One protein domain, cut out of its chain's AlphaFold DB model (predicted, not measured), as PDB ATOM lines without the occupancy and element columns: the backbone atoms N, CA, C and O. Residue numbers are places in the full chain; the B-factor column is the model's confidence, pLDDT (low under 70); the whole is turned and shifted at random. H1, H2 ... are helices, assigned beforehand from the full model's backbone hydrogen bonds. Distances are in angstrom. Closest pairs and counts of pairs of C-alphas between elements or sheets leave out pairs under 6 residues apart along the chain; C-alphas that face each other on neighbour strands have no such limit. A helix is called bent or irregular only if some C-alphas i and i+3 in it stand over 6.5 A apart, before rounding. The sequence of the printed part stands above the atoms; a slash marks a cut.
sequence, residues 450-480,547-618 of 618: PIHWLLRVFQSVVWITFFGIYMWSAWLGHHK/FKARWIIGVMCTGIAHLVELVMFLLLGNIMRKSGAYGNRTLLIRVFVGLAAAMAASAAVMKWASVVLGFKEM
ATOM      1  N   PRO A 450      16.261  15.754 243.296       72.12
ATOM      2  CA  PRO A 450      16.121  16.772 242.253       72.12
ATOM      3  C   PRO A 450      17.089  16.552 241.088       72.12
ATOM      4  O   PRO A 450      16.713  16.761 239.937       72.12
ATOM      5  N   ILE A 451      18.308  16.069 241.352       70.31
ATOM      6  CA  ILE A 451      19.279  15.762 240.291       70.31
ATOM      7  C   ILE A 451      18.806  14.563 239.462       70.31
ATOM      8  O   ILE A 451      18.907  14.605 238.238       70.31
ATOM      9  N   HIS A 452      18.246  13.516 240.080       72.06
ATOM     10  CA  HIS A 452      17.653  12.413 239.315       72.06
ATOM     11  C   HIS A 452      16.423  12.833 238.529       72.06
ATOM     12  O   HIS A 452      16.259  12.381 237.401       72.06
ATOM     13  N   TRP A 453      15.575  13.685 239.099       76.38
ATOM     14  CA  TRP A 453      14.437  14.240 238.377       76.38
ATOM     15  C   TRP A 453      14.895  15.028 237.158       76.38
ATOM     16  O   TRP A 453      14.412  14.782 236.058       76.38
ATOM     17  N   LEU A 454      15.885  15.904 237.322       75.19
ATOM     18  CA  LEU A 454      16.434  16.688 236.222       75.19
ATOM     19  C   LEU A 454      17.093  15.797 235.162       75.19
ATOM     20  O   LEU A 454      16.905  16.031 233.971       75.19
ATOM     21  N   LEU A 455      17.788  14.732 235.577       74.56
ATOM     22  CA  LEU A 455      18.353  13.737 234.665       74.56
ATOM     23  C   LEU A 455      17.255  12.999 233.884       74.56
ATOM     24  O   LEU A 455      17.377  12.848 232.675       74.56
ATOM     25  N   ARG A 456      16.166  12.588 234.548       76.06
ATOM     26  CA  ARG A 456      15.018  11.920 233.910       76.06
ATOM     27  C   ARG A 456      14.269  12.842 232.958       76.06
ATOM     28  O   ARG A 456      13.874  12.407 231.881       76.06
ATOM     29  N   VAL A 457      14.092  14.111 233.324       75.69
ATOM     30  CA  VAL A 457      13.493  15.123 232.444       75.69
ATOM     31  C   VAL A 457      14.382  15.334 231.225       75.69
ATOM     32  O   VAL A 457      13.889  15.278 230.104       75.69
ATOM     33  N   PHE A 458      15.694  15.492 231.415       77.06
ATOM     34  CA  PHE A 458      16.639  15.627 230.307       77.06
ATOM     35  C   PHE A 458      16.626  14.393 229.397       77.06
ATOM     36  O   PHE A 458      16.516  14.528 228.183       77.06
ATOM     37  N   GLN A 459      16.647  13.190 229.975       76.94
ATOM     38  CA  GLN A 459      16.528  11.927 229.247       76.94
ATOM     39  C   GLN A 459      15.212  11.861 228.462       76.94
ATOM     40  O   GLN A 459      15.225  11.494 227.291       76.94
ATOM     41  N   SER A 460      14.095  12.290 229.056       75.06
ATOM     42  CA  SER A 460      12.789  12.347 228.387       75.06
ATOM     43  C   SER A 460      12.796  13.328 227.214       75.06
ATOM     44  O   SER A 460      12.330  12.986 226.135       75.06
ATOM     45  N   VAL A 461      13.378  14.520 227.383       78.25
ATOM     46  CA  VAL A 461      13.517  15.517 226.307       78.25
ATOM     47  C   VAL A 461      14.385  14.978 225.173       78.25
ATOM     48  O   VAL A 461      14.018  15.112 224.007       78.25
ATOM     49  N   VAL A 462      15.508  14.329 225.491       77.12
ATOM     50  CA  VAL A 462      16.389  13.703 224.497       77.12
ATOM     51  C   VAL A 462      15.642  12.609 223.730       77.12
ATOM     52  O   VAL A 462      15.685  12.598 222.502       77.12
ATOM     53  N   TRP A 463      14.888  11.747 224.417       78.69
ATOM     54  CA  TRP A 463      14.074  10.712 223.775       78.69
ATOM     55  C   TRP A 463      12.963  11.283 222.898       78.69
ATOM     56  O   TRP A 463      12.802  10.830 221.770       78.69
ATOM     57  N   ILE A 464      12.236  12.299 223.370       77.69
ATOM     58  CA  ILE A 464      11.210  12.991 222.579       77.69
ATOM     59  C   ILE A 464      11.842  13.631 221.339       77.69
ATOM     60  O   ILE A 464      11.260  13.571 220.261       77.69
ATOM     61  N   THR A 465      13.049  14.189 221.463       77.62
ATOM     62  CA  THR A 465      13.772  14.792 220.335       77.62
ATOM     63  C   THR A 465      14.184  13.732 219.315       77.62
ATOM     64  O   THR A 465      13.908  13.899 218.131       77.62
ATOM     65  N   PHE A 466      14.780  12.614 219.745       77.62
ATOM     66  CA  PHE A 466      15.126  11.508 218.845       77.62
ATOM     67  C   PHE A 466      13.894  10.891 218.186       77.62
ATOM     68  O   PHE A 466      13.913  10.629 216.987       77.62
ATOM     69  N   PHE A 467      12.812  10.708 218.942       76.50
ATOM     70  CA  PHE A 467      11.544  10.225 218.412       76.50
ATOM     71  C   PHE A 467      10.950  11.209 217.396       76.50
ATOM     72  O   PHE A 467      10.515  10.795 216.328       76.50
ATOM     73  N   GLY A 468      10.993  12.513 217.681       78.69
ATOM     74  CA  GLY A 468      10.571  13.561 216.755       78.69
ATOM     75  C   GLY A 468      11.393  13.567 215.466       78.69
ATOM     76  O   GLY A 468      10.816  13.612 214.386       78.69
ATOM     77  N   ILE A 469      12.723  13.440 215.562       79.69
ATOM     78  CA  ILE A 469      13.620  13.329 214.400       79.69
ATOM     79  C   ILE A 469      13.323  12.059 213.597       79.69
ATOM     80  O   ILE A 469      13.285  12.122 212.374       79.69
ATOM     81  N   TYR A 470      13.084  10.926 214.260       76.88
ATOM     82  CA  TYR A 470      12.718   9.669 213.606       76.88
ATOM     83  C   TYR A 470      11.368   9.769 212.884       76.88
ATOM     84  O   TYR A 470      11.239   9.359 211.735       76.88
ATOM     85  N   MET A 471      10.359  10.363 213.523       76.50
ATOM     86  CA  MET A 471       9.060  10.597 212.890       76.50
ATOM     87  C   MET A 471       9.178  11.577 211.720       76.50
ATOM     88  O   MET A 471       8.539  11.370 210.695       76.50
ATOM     89  N   TRP A 472      10.014  12.609 211.848       81.19
ATOM     90  CA  TRP A 472      10.296  13.574 210.787       81.19
ATOM     91  C   TRP A 472      11.035  12.939 209.604       81.19
ATOM     92  O   TRP A 472      10.678  13.183 208.455       81.19
ATOM     93  N   SER A 473      12.038  12.095 209.855       74.06
ATOM     94  CA  SER A 473      12.765  11.393 208.794       74.06
ATOM     95  C   SER A 473      11.883  10.365 208.094       74.06
ATOM     96  O   SER A 473      11.925  10.266 206.870       74.06
ATOM     97  N   ALA A 474      11.036   9.656 208.842       70.50
ATOM     98  CA  ALA A 474      10.040   8.762 208.273       70.50
ATOM     99  C   ALA A 474       8.992   9.540 207.463       70.50
ATOM    100  O   ALA A 474       8.627   9.112 206.372       70.50
ATOM    101  N   TRP A 475       8.573  10.718 207.942       77.94
ATOM    102  CA  TRP A 475       7.680  11.616 207.211       77.94
ATOM    103  C   TRP A 475       8.280  12.057 205.867       77.94
ATOM    104  O   TRP A 475       7.648  11.884 204.828       77.94
ATOM    105  N   LEU A 476       9.537  12.515 205.870       76.06
ATOM    106  CA  LEU A 476      10.289  12.847 204.652       76.06
ATOM    107  C   LEU A 476      10.507  11.631 203.733       76.06
ATOM    108  O   LEU A 476      10.631  11.787 202.519       76.06
ATOM    109  N   GLY A 477      10.567  10.427 204.304       64.19
ATOM    110  CA  GLY A 477      10.760   9.168 203.589       64.19
ATOM    111  C   GLY A 477       9.573   8.751 202.721       64.19
ATOM    112  O   GLY A 477       9.797   8.175 201.659       64.19
ATOM    113  N   HIS A 478       8.334   9.106 203.090       55.53
ATOM    114  CA  HIS A 478       7.139   8.773 202.291       55.53
ATOM    115  C   HIS A 478       7.134   9.420 200.898       55.53
ATOM    116  O   HIS A 478       6.376   9.004 200.028       55.53
ATOM    117  N   HIS A 479       8.002  10.403 200.645       53.88
ATOM    118  CA  HIS A 479       8.179  10.968 199.309       53.88
ATOM    119  C   HIS A 479       9.039  10.097 198.377       53.88
ATOM    120  O   HIS A 479       9.229  10.454 197.219       53.88
ATOM    121  N   LYS A 480       9.557   8.953 198.848       51.91
ATOM    122  CA  LYS A 480      10.332   7.992 198.047       51.91
ATOM    123  C   LYS A 480       9.534   6.716 197.782       51.91
ATOM    124  O   LYS A 480       9.947   5.614 198.137       51.91
ATOM    125  N   PHE A 547       1.269   5.027 211.973       75.25
ATOM    126  CA  PHE A 547       1.581   5.744 213.215       75.25
ATOM    127  C   PHE A 547       1.522   4.823 214.446       75.25
ATOM    128  O   PHE A 547       2.369   4.911 215.331       75.25
ATOM    129  N   LYS A 548       0.557   3.890 214.466       80.56
ATOM    130  CA  LYS A 548       0.392   2.897 215.535       80.56
ATOM    131  C   LYS A 548       1.623   1.995 215.682       80.56
ATOM    132  O   LYS A 548       2.095   1.822 216.800       80.56
ATOM    133  N   ALA A 549       2.167   1.466 214.583       79.44
ATOM    134  CA  ALA A 549       3.366   0.630 214.627       79.44
ATOM    135  C   ALA A 549       4.589   1.427 215.109       79.44
ATOM    136  O   ALA A 549       5.281   0.978 216.024       79.44
ATOM    137  N   ARG A 550       4.805   2.645 214.581       78.25
ATOM    138  CA  ARG A 550       5.902   3.534 215.025       78.25
ATOM    139  C   ARG A 550       5.811   3.845 216.516       78.25
ATOM    140  O   ARG A 550       6.819   3.825 217.219       78.25
ATOM    141  N   TRP A 551       4.600   4.099 217.007       81.88
ATOM    142  CA  TRP A 551       4.361   4.382 218.418       81.88
ATOM    143  C   TRP A 551       4.649   3.167 219.307       81.88
ATOM    144  O   TRP A 551       5.389   3.298 220.279       81.88
ATOM    145  N   ILE A 552       4.146   1.978 218.950       84.56
ATOM    146  CA  ILE A 552       4.402   0.736 219.703       84.56
ATOM    147  C   ILE A 552       5.906   0.445 219.772       84.56
ATOM    148  O   ILE A 552       6.422   0.131 220.841       84.56
ATOM    149  N   ILE A 553       6.621   0.609 218.659       82.56
ATOM    150  CA  ILE A 553       8.075   0.415 218.588       82.56
ATOM    151  C   ILE A 553       8.808   1.426 219.464       82.56
ATOM    152  O   ILE A 553       9.706   1.045 220.210       82.56
ATOM    153  N   GLY A 554       8.393   2.695 219.437       81.50
ATOM    154  CA  GLY A 554       8.928   3.721 220.331       81.50
ATOM    155  C   GLY A 554       8.746   3.349 221.805       81.50
ATOM    156  O   GLY A 554       9.705   3.386 222.578       81.50
ATOM    157  N   VAL A 555       7.545   2.909 222.192       84.19
ATOM    158  CA  VAL A 555       7.253   2.470 223.565       84.19
ATOM    159  C   VAL A 555       8.100   1.250 223.941       84.19
ATOM    160  O   VAL A 555       8.727   1.251 225.000       84.19
ATOM    161  N   MET A 556       8.217   0.249 223.066       84.75
ATOM    162  CA  MET A 556       9.060  -0.922 223.320       84.75
ATOM    163  C   MET A 556      10.547  -0.569 223.449       84.75
ATOM    164  O   MET A 556      11.199  -1.044 224.379       84.75
ATOM    165  N   CYS A 557      11.073   0.314 222.595       84.38
ATOM    166  CA  CYS A 557      12.443   0.826 222.701       84.38
ATOM    167  C   CYS A 557      12.701   1.475 224.063       84.38
ATOM    168  O   CYS A 557      13.721   1.190 224.689       84.38
ATOM    169  N   THR A 558      11.777   2.310 224.552       83.88
ATOM    170  CA  THR A 558      11.940   2.965 225.862       83.88
ATOM    171  C   THR A 558      11.890   1.971 227.022       83.88
ATOM    172  O   THR A 558      12.722   2.050 227.926       83.88
ATOM    173  N   GLY A 559      10.988   0.984 226.968       85.31
ATOM    174  CA  GLY A 559      10.905  -0.081 227.967       85.31
ATOM    175  C   GLY A 559      12.174  -0.936 228.027       85.31
ATOM    176  O   GLY A 559      12.731  -1.147 229.104       85.31
ATOM    177  N   ILE A 560      12.679  -1.373 226.868       87.75
ATOM    178  CA  ILE A 560      13.912  -2.170 226.778       87.75
ATOM    179  C   ILE A 560      15.120  -1.342 227.221       87.75
ATOM    180  O   ILE A 560      15.945  -1.844 227.983       87.75
ATOM    181  N   ALA A 561      15.213  -0.072 226.816       86.62
ATOM    182  CA  ALA A 561      16.288   0.815 227.256       86.62
ATOM    183  C   ALA A 561      16.304   0.947 228.780       86.62
ATOM    184  O   ALA A 561      17.365   0.832 229.393       86.62
ATOM    185  N   HIS A 562      15.135   1.109 229.403       86.00
ATOM    186  CA  HIS A 562      15.052   1.213 230.852       86.00
ATOM    187  C   HIS A 562      15.452  -0.091 231.552       86.00
ATOM    188  O   HIS A 562      16.169  -0.055 232.550       86.00
ATOM    189  N   LEU A 563      15.060  -1.244 231.004       88.19
ATOM    190  CA  LEU A 563      15.448  -2.551 231.535       88.19
ATOM    191  C   LEU A 563      16.965  -2.773 231.436       88.19
ATOM    192  O   LEU A 563      17.587  -3.178 232.419       88.19
ATOM    193  N   VAL A 564      17.579  -2.450 230.292       90.19
ATOM    194  CA  VAL A 564      19.038  -2.534 230.100       90.19
ATOM    195  C   VAL A 564      19.766  -1.592 231.058       90.19
ATOM    196  O   VAL A 564      20.746  -1.991 231.682       90.19
ATOM    197  N   GLU A 565      19.271  -0.368 231.228       89.94
ATOM    198  CA  GLU A 565      19.812   0.597 232.184       89.94
ATOM    199  C   GLU A 565      19.764   0.053 233.625       89.94
ATOM    200  O   GLU A 565      20.764   0.112 234.344       89.94
ATOM    201  N   LEU A 566      18.644  -0.555 234.033       87.75
ATOM    202  CA  LEU A 566      18.466  -1.161 235.357       87.75
ATOM    203  C   LEU A 566      19.450  -2.316 235.586       87.75
ATOM    204  O   LEU A 566      20.129  -2.358 236.615       87.75
ATOM    205  N   VAL A 567      19.585  -3.216 234.608       92.06
ATOM    206  CA  VAL A 567      20.546  -4.329 234.654       92.06
ATOM    207  C   VAL A 567      21.977  -3.804 234.753       92.06
ATOM    208  O   VAL A 567      22.746  -4.252 235.603       92.06
ATOM    209  N   MET A 568      22.333  -2.804 233.948       91.88
ATOM    210  CA  MET A 568      23.662  -2.199 233.989       91.88
ATOM    211  C   MET A 568      23.934  -1.526 235.336       91.88
ATOM    212  O   MET A 568      25.025  -1.690 235.882       91.88
ATOM    213  N   PHE A 569      22.959  -0.840 235.936       89.19
ATOM    214  CA  PHE A 569      23.122  -0.280 237.279       89.19
ATOM    215  C   PHE A 569      23.272  -1.341 238.366       89.19
ATOM    216  O   PHE A 569      24.052  -1.129 239.297       89.19
ATOM    217  N   LEU A 570      22.592  -2.483 238.247       90.25
ATOM    218  CA  LEU A 570      22.791  -3.613 239.155       90.25
ATOM    219  C   LEU A 570      24.217  -4.173 239.038       90.25
ATOM    220  O   LEU A 570      24.871  -4.389 240.060       90.25
ATOM    221  N   LEU A 571      24.742  -4.315 237.817       92.81
ATOM    222  CA  LEU A 571      26.107  -4.799 237.565       92.81
ATOM    223  C   LEU A 571      27.183  -3.800 238.028       92.81
ATOM    224  O   LEU A 571      28.177  -4.176 238.653       92.81
ATOM    225  N   LEU A 572      26.976  -2.507 237.769       92.44
ATOM    226  CA  LEU A 572      27.901  -1.424 238.122       92.44
ATOM    227  C   LEU A 572      27.740  -0.936 239.569       92.44
ATOM    228  O   LEU A 572      28.536  -0.113 240.029       92.44
ATOM    229  N   GLY A 573      26.761  -1.451 240.317       87.00
ATOM    230  CA  GLY A 573      26.451  -1.020 241.681       87.00
ATOM    231  C   GLY A 573      27.655  -1.077 242.622       87.00
ATOM    232  O   GLY A 573      27.882  -0.152 243.404       87.00
ATOM    233  N   ASN A 574      28.496  -2.105 242.496       86.62
ATOM    234  CA  ASN A 574      29.710  -2.248 243.305       86.62
ATOM    235  C   ASN A 574      30.762  -1.169 243.005       86.62
ATOM    236  O   ASN A 574      31.456  -0.713 243.916       86.62
ATOM    237  N   ILE A 575      30.872  -0.735 241.748       86.44
ATOM    238  CA  ILE A 575      31.798   0.324 241.330       86.44
ATOM    239  C   ILE A 575      31.267   1.681 241.796       86.44
ATOM    240  O   ILE A 575      32.011   2.458 242.395       86.44
ATOM    241  N   MET A 576      29.965   1.924 241.614       82.88
ATOM    242  CA  MET A 576      29.306   3.159 242.047       82.88
ATOM    243  C   MET A 576      29.332   3.342 243.572       82.88
ATOM    244  O   MET A 576      29.485   4.462 244.056       82.88
ATOM    245  N   ARG A 577      29.239   2.252 244.349       84.12
ATOM    246  CA  ARG A 577      29.393   2.300 245.814       84.12
ATOM    247  C   ARG A 577      30.792   2.753 246.233       84.12
ATOM    248  O   ARG A 577      30.910   3.518 247.182       84.12
ATOM    249  N   LYS A 578      31.843   2.326 245.521       85.44
ATOM    250  CA  LYS A 578      33.232   2.719 245.822       85.44
ATOM    251  C   LYS A 578      33.522   4.185 245.493       85.44
ATOM    252  O   LYS A 578      34.324   4.804 246.180       85.44
ATOM    253  N   SER A 579      32.895   4.742 244.456       80.81
ATOM    254  CA  SER A 579      33.083   6.147 244.063       80.81
ATOM    255  C   SER A 579      32.229   7.142 244.854       80.81
ATOM    256  O   SER A 579      32.438   8.348 244.718       80.81
ATOM    257  N   GLY A 580      31.293   6.657 245.673       80.00
ATOM    258  CA  GLY A 580      30.306   7.481 246.366       80.00
ATOM    259  C   GLY A 580      29.181   7.948 245.434       80.00
ATOM    260  O   GLY A 580      29.357   8.081 244.220       80.00
ATOM    261  N   ALA A 581      28.002   8.218 245.999       67.69
ATOM    262  CA  ALA A 581      26.794   8.546 245.231       67.69
ATOM    263  C   ALA A 581      26.946   9.789 244.329       67.69
ATOM    264  O   ALA A 581      26.330   9.849 243.267       67.69
ATOM    265  N   TYR A 582      27.814  10.729 244.716       69.00
ATOM    266  CA  TYR A 582      28.023  12.006 244.027       69.00
ATOM    267  C   TYR A 582      29.398  12.169 243.379       69.00
ATOM    268  O   TYR A 582      29.743  13.258 242.924       69.00
ATOM    269  N   GLY A 583      30.220  11.119 243.326       79.38
ATOM    270  CA  GLY A 583      31.503  11.224 242.638       79.38
ATOM    271  C   GLY A 583      31.296  11.580 241.161       79.38
ATOM    272  O   GLY A 583      30.440  10.988 240.504       79.38
ATOM    273  N   ASN A 584      32.122  12.475 240.599       80.69
ATOM    274  CA  ASN A 584      32.110  12.782 239.156       80.69
ATOM    275  C   ASN A 584      32.143  11.507 238.297       80.69
ATOM    276  O   ASN A 584      31.509  11.446 237.248       80.69
ATOM    277  N   ARG A 585      32.834  10.462 238.775       81.94
ATOM    278  CA  ARG A 585      32.869   9.134 238.147       81.94
ATOM    279  C   ARG A 585      31.495   8.464 238.101       81.94
ATOM    280  O   ARG A 585      31.148   7.894 237.078       81.94
ATOM    281  N   THR A 586      30.708   8.556 239.169       82.25
ATOM    282  CA  THR A 586      29.350   7.997 239.243       82.25
ATOM    283  C   THR A 586      28.418   8.698 238.259       82.25
ATOM    284  O   THR A 586      27.637   8.036 237.583       82.25
ATOM    285  N   LEU A 587      28.536  10.024 238.118       81.81
ATOM    286  CA  LEU A 587      27.777  10.787 237.124       81.81
ATOM    287  C   LEU A 587      28.156  10.365 235.698       81.81
ATOM    288  O   LEU A 587      27.278  10.070 234.892       81.81
ATOM    289  N   LEU A 588      29.457  10.252 235.420       85.06
ATOM    290  CA  LEU A 588      29.976   9.785 234.135       85.06
ATOM    291  C   LEU A 588      29.468   8.378 233.786       85.06
ATOM    292  O   LEU A 588      28.993   8.156 232.676       85.06
ATOM    293  N   ILE A 589      29.504   7.451 234.750       88.25
ATOM    294  CA  ILE A 589      28.983   6.087 234.587       88.25
ATOM    295  C   ILE A 589      27.482   6.117 234.288       88.25
ATOM    296  O   ILE A 589      27.049   5.441 233.366       88.25
ATOM    297  N   ARG A 590      26.687   6.919 235.008       85.75
ATOM    298  CA  ARG A 590      25.237   7.038 234.763       85.75
ATOM    299  C   ARG A 590      24.928   7.531 233.350       85.75
ATOM    300  O   ARG A 590      24.090   6.938 232.679       85.75
ATOM    301  N   VAL A 591      25.632   8.563 232.884       83.88
ATOM    302  CA  VAL A 591      25.456   9.098 231.524       83.88
ATOM    303  C   VAL A 591      25.843   8.056 230.472       83.88
ATOM    304  O   VAL A 591      25.084   7.827 229.532       83.88
ATOM    305  N   PHE A 592      26.984   7.381 230.642       87.31
ATOM    306  CA  PHE A 592      27.429   6.347 229.707       87.31
ATOM    307  C   PHE A 592      26.509   5.126 229.683       87.31
ATOM    308  O   PHE A 592      26.230   4.609 228.606       87.31
ATOM    309  N   VAL A 593      26.016   4.683 230.842       89.50
ATOM    310  CA  VAL A 593      25.056   3.578 230.935       89.50
ATOM    311  C   VAL A 593      23.758   3.935 230.220       89.50
ATOM    312  O   VAL A 593      23.283   3.125 229.432       89.50
ATOM    313  N   GLY A 594      23.226   5.144 230.422       83.88
ATOM    314  CA  GLY A 594      22.019   5.598 229.726       83.88
ATOM    315  C   GLY A 594      22.190   5.624 228.204       83.88
ATOM    316  O   GLY A 594      21.345   5.107 227.475       83.88
ATOM    317  N   LEU A 595      23.318   6.153 227.715       83.06
ATOM    318  CA  LEU A 595      23.660   6.162 226.284       83.06
ATOM    319  C   LEU A 595      23.810   4.746 225.711       83.06
ATOM    320  O   LEU A 595      23.240   4.437 224.667       83.06
ATOM    321  N   ALA A 596      24.553   3.876 226.397       85.69
ATOM    322  CA  ALA A 596      24.764   2.498 225.965       85.69
ATOM    323  C   ALA A 596      23.452   1.698 225.956       85.69
ATOM    324  O   ALA A 596      23.193   0.964 225.004       85.69
ATOM    325  N   ALA A 597      22.604   1.877 226.973       87.06
ATOM    326  CA  ALA A 597      21.302   1.227 227.069       87.06
ATOM    327  C   ALA A 597      20.354   1.673 225.951       87.06
ATOM    328  O   ALA A 597      19.696   0.834 225.339       87.06
ATOM    329  N   ALA A 598      20.335   2.969 225.628       81.88
ATOM    330  CA  ALA A 598      19.550   3.499 224.519       81.88
ATOM    331  C   ALA A 598      20.002   2.924 223.163       81.88
ATOM    332  O   ALA A 598      19.165   2.495 222.364       81.88
ATOM    333  N   MET A 599      21.318   2.861 222.913       81.25
ATOM    334  CA  MET A 599      21.868   2.280 221.680       81.25
ATOM    335  C   MET A 599      21.575   0.778 221.570       81.25
ATOM    336  O   MET A 599      21.136   0.313 220.520       81.25
ATOM    337  N   ALA A 600      21.771   0.028 222.658       86.00
ATOM    338  CA  ALA A 600      21.507  -1.407 222.700       86.00
ATOM    339  C   ALA A 600      20.020  -1.723 222.488       86.00
ATOM    340  O   ALA A 600      19.694  -2.609 221.702       86.00
ATOM    341  N   ALA A 601      19.118  -0.976 223.133       85.06
ATOM    342  CA  ALA A 601      17.679  -1.150 222.969       85.06
ATOM    343  C   ALA A 601      17.222  -0.845 221.540       85.06
ATOM    344  O   ALA A 601      16.478  -1.630 220.959       85.06
ATOM    345  N   SER A 602      17.730   0.238 220.945       80.50
ATOM    346  CA  SER A 602      17.412   0.602 219.561       80.50
ATOM    347  C   SER A 602      17.867  -0.483 218.580       80.50
ATOM    348  O   SER A 602      17.091  -0.913 217.730       80.50
ATOM    349  N   ALA A 603      19.094  -0.994 218.731       81.69
ATOM    350  CA  ALA A 603      19.605  -2.081 217.897       81.69
ATOM    351  C   ALA A 603      18.822  -3.392 218.094       81.69
ATOM    352  O   ALA A 603      18.532  -4.091 217.123       81.69
ATOM    353  N   ALA A 604      18.454  -3.719 219.338       87.19
ATOM    354  CA  ALA A 604      17.684  -4.915 219.659       87.19
ATOM    355  C   ALA A 604      16.285  -4.874 219.037       87.19
ATOM    356  O   ALA A 604      15.871  -5.856 218.427       87.19
ATOM    357  N   VAL A 605      15.584  -3.741 219.135       85.94
ATOM    358  CA  VAL A 605      14.242  -3.586 218.562       85.94
ATOM    359  C   VAL A 605      14.284  -3.594 217.039       85.94
ATOM    360  O   VAL A 605      13.480  -4.292 216.432       85.94
ATOM    361  N   MET A 606      15.253  -2.915 216.416       76.62
ATOM    362  CA  MET A 606      15.419  -2.958 214.958       76.62
ATOM    363  C   MET A 606      15.700  -4.380 214.463       76.62
ATOM    364  O   MET A 606      15.096  -4.835 213.494       76.62
ATOM    365  N   LYS A 607      16.569  -5.121 215.161       83.06
ATOM    366  CA  LYS A 607      16.862  -6.517 214.823       83.06
ATOM    367  C   LYS A 607      15.652  -7.423 215.041       83.06
ATOM    368  O   LYS A 607      15.391  -8.287 214.214       83.06
ATOM    369  N   TRP A 608      14.916  -7.240 216.136       85.88
ATOM    370  CA  TRP A 608      13.723  -8.035 216.421       85.88
ATOM    371  C   TRP A 608      12.626  -7.772 215.394       85.88
ATOM    372  O   TRP A 608      12.037  -8.718 214.882       85.88
ATOM    373  N   ALA A 609      12.431  -6.510 215.013       78.69
ATOM    374  CA  ALA A 609      11.519  -6.147 213.946       78.69
ATOM    375  C   ALA A 609      11.942  -6.791 212.616       78.69
ATOM    376  O   ALA A 609      11.125  -7.452 211.994       78.69
ATOM    377  N   SER A 610      13.222  -6.718 212.234       73.94
ATOM    378  CA  SER A 610      13.735  -7.402 211.035       73.94
ATOM    379  C   SER A 610      13.467  -8.916 211.050       73.94
ATOM    380  O   SER A 610      13.035  -9.464 210.041       73.94
ATOM    381  N   VAL A 611      13.635  -9.593 212.194       83.69
ATOM    382  CA  VAL A 611      13.345 -11.035 212.321       83.69
ATOM    383  C   VAL A 611      11.849 -11.327 212.194       83.69
ATOM    384  O   VAL A 611      11.471 -12.220 211.444       83.69
ATOM    385  N   VAL A 612      10.993 -10.581 212.898       80.38
ATOM    386  CA  VAL A 612       9.529 -10.762 212.837       80.38
ATOM    387  C   VAL A 612       9.007 -10.537 211.416       80.38
ATOM    388  O   VAL A 612       8.073 -11.210 210.990       80.38
ATOM    389  N   LEU A 613       9.625  -9.619 210.676       71.81
ATOM    390  CA  LEU A 613       9.272  -9.321 209.294       71.81
ATOM    391  C   LEU A 613       9.793 -10.382 208.320       71.81
ATOM    392  O   LEU A 613       9.028 -10.837 207.476       71.81
ATOM    393  N   GLY A 614      11.030 -10.853 208.491       71.75
ATOM    394  CA  GLY A 614      11.590 -11.935 207.675       71.75
ATOM    395  C   GLY A 614      10.845 -13.267 207.821       71.75
ATOM    396  O   GLY A 614      10.835 -14.065 206.894       71.75
ATOM    397  N   PHE A 615      10.163 -13.493 208.950       63.12
ATOM    398  CA  PHE A 615       9.277 -14.648 209.140       63.12
ATOM    399  C   PHE A 615       7.947 -14.554 208.389       63.12
ATOM    400  O   PHE A 615       7.233 -15.546 208.329       63.12
ATOM    401  N   LYS A 616       7.580 -13.378 207.873       51.88
ATOM    402  CA  LYS A 616       6.315 -13.174 207.158       51.88
ATOM    403  C   LYS A 616       6.460 -13.328 205.641       51.88
ATOM    404  O   LYS A 616       5.452 -13.443 204.952       51.88
ATOM    405  N   GLU A 617       7.694 -13.298 205.141       46.91
ATOM    406  CA  GLU A 617       8.038 -13.532 203.731       46.91
ATOM    407  C   GLU A 617       8.425 -14.998 203.442       46.91
ATOM    408  O   GLU A 617       8.649 -15.347 202.286       46.91
ATOM    409  N   MET A 618       8.485 -15.852 204.474       43.91
ATOM    410  CA  MET A 618       8.574 -17.317 204.357       43.91
ATOM    411  C   MET A 618       7.217 -17.945 204.646       43.91
ATOM    412  O   MET A 618       6.914 -18.974 204.002       43.91
TER     413      MET A 618
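What this domain is: This is residues 450 to 480 and 547 to 618 of the 618 residues of an uncharacterized protein of Melanomma pulvis-pyrius CBS 109.77 (UniProt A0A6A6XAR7). Two long helices, H2 and H3, form a helical hairpin and cross each other as a narrow X, with a third long helix, H1, set loosely along one side of the pair. H2 has a kink of 60 degrees near residue 572, before the tight turn that joins it to H3, and the far ends of H1 and H3 stand free. The printed part has 103 residues with three named helices, in the order H1, H2, H3, and no named strand; the class is all helix. The whole is loose, with a radius of gyration of the C-alphas of 16.7 A, and elongated, spanning 51 by 29 by 18 A.

Where its parts are: H1 is residues 450 to 477, 39.8 A from first to last C-alpha, and begins with C-alpha 450 at (16.121, 16.772, 242.253). After residues 478 to 480 comes a cut. H2, residues 547 to 579, is the longest helix by residues and measures 44.1 A, with C-alpha 547 at (1.581, 5.744, 213.215). H2 is irregular, with C-alphas 571 and 574 at 7.2 A from each other, and its line is a rough one. H3 is residues 584 to 614, 45.0 A long, and ends with C-alpha 614 at (11.590, -11.935, 207.675).

How they stand to each other: H1 and H2 are close but not clearly touching, with one pair of C-alphas within 8 A, those of Phe 467 and Gly 554 at 7.3 A. They run opposite ways at a shallow tilt of 34.6 degrees, only just short of steep. H1 and H3 are near each other, with 6 pairs of C-alphas within 10 A and no pair within 8 A. H2 and H3 touch, with 28 pairs of C-alphas within 8 A; the closest are those of Ala 561 and Ala 601, 4.9 A apart. They run opposite ways at a tilt of 36 degrees, only just steep, and form a helical hairpin over a tight link of 4 residues. In H1 and H3 every O i to N i+4 pair is within hydrogen-bond range; in H2 27 of 29 are.

The domain as a whole: The two C-alphas farthest apart are those of His 479 and Lys 578, at 53.5 A. Residues 481 to 546 are not printed, and C-alphas 480 and 547 are 17.7 A apart across this cut, which lies in the link from H1 to H2. Residues 475 to 480, of which 475 to 477 belong to H1, stand free, as do residues 610 to 618, of which 610 to 614 belong to H3. Without these stretches the body has 88 residues and spans 45 by 26 by 16 A. The printed part ends at Met 618, the chain's last residue. The mean pLDDT of the printed part is 79.3, and the model's confidence is under 70 at residues 477 to 480, 581 to 582 and 615 to 618.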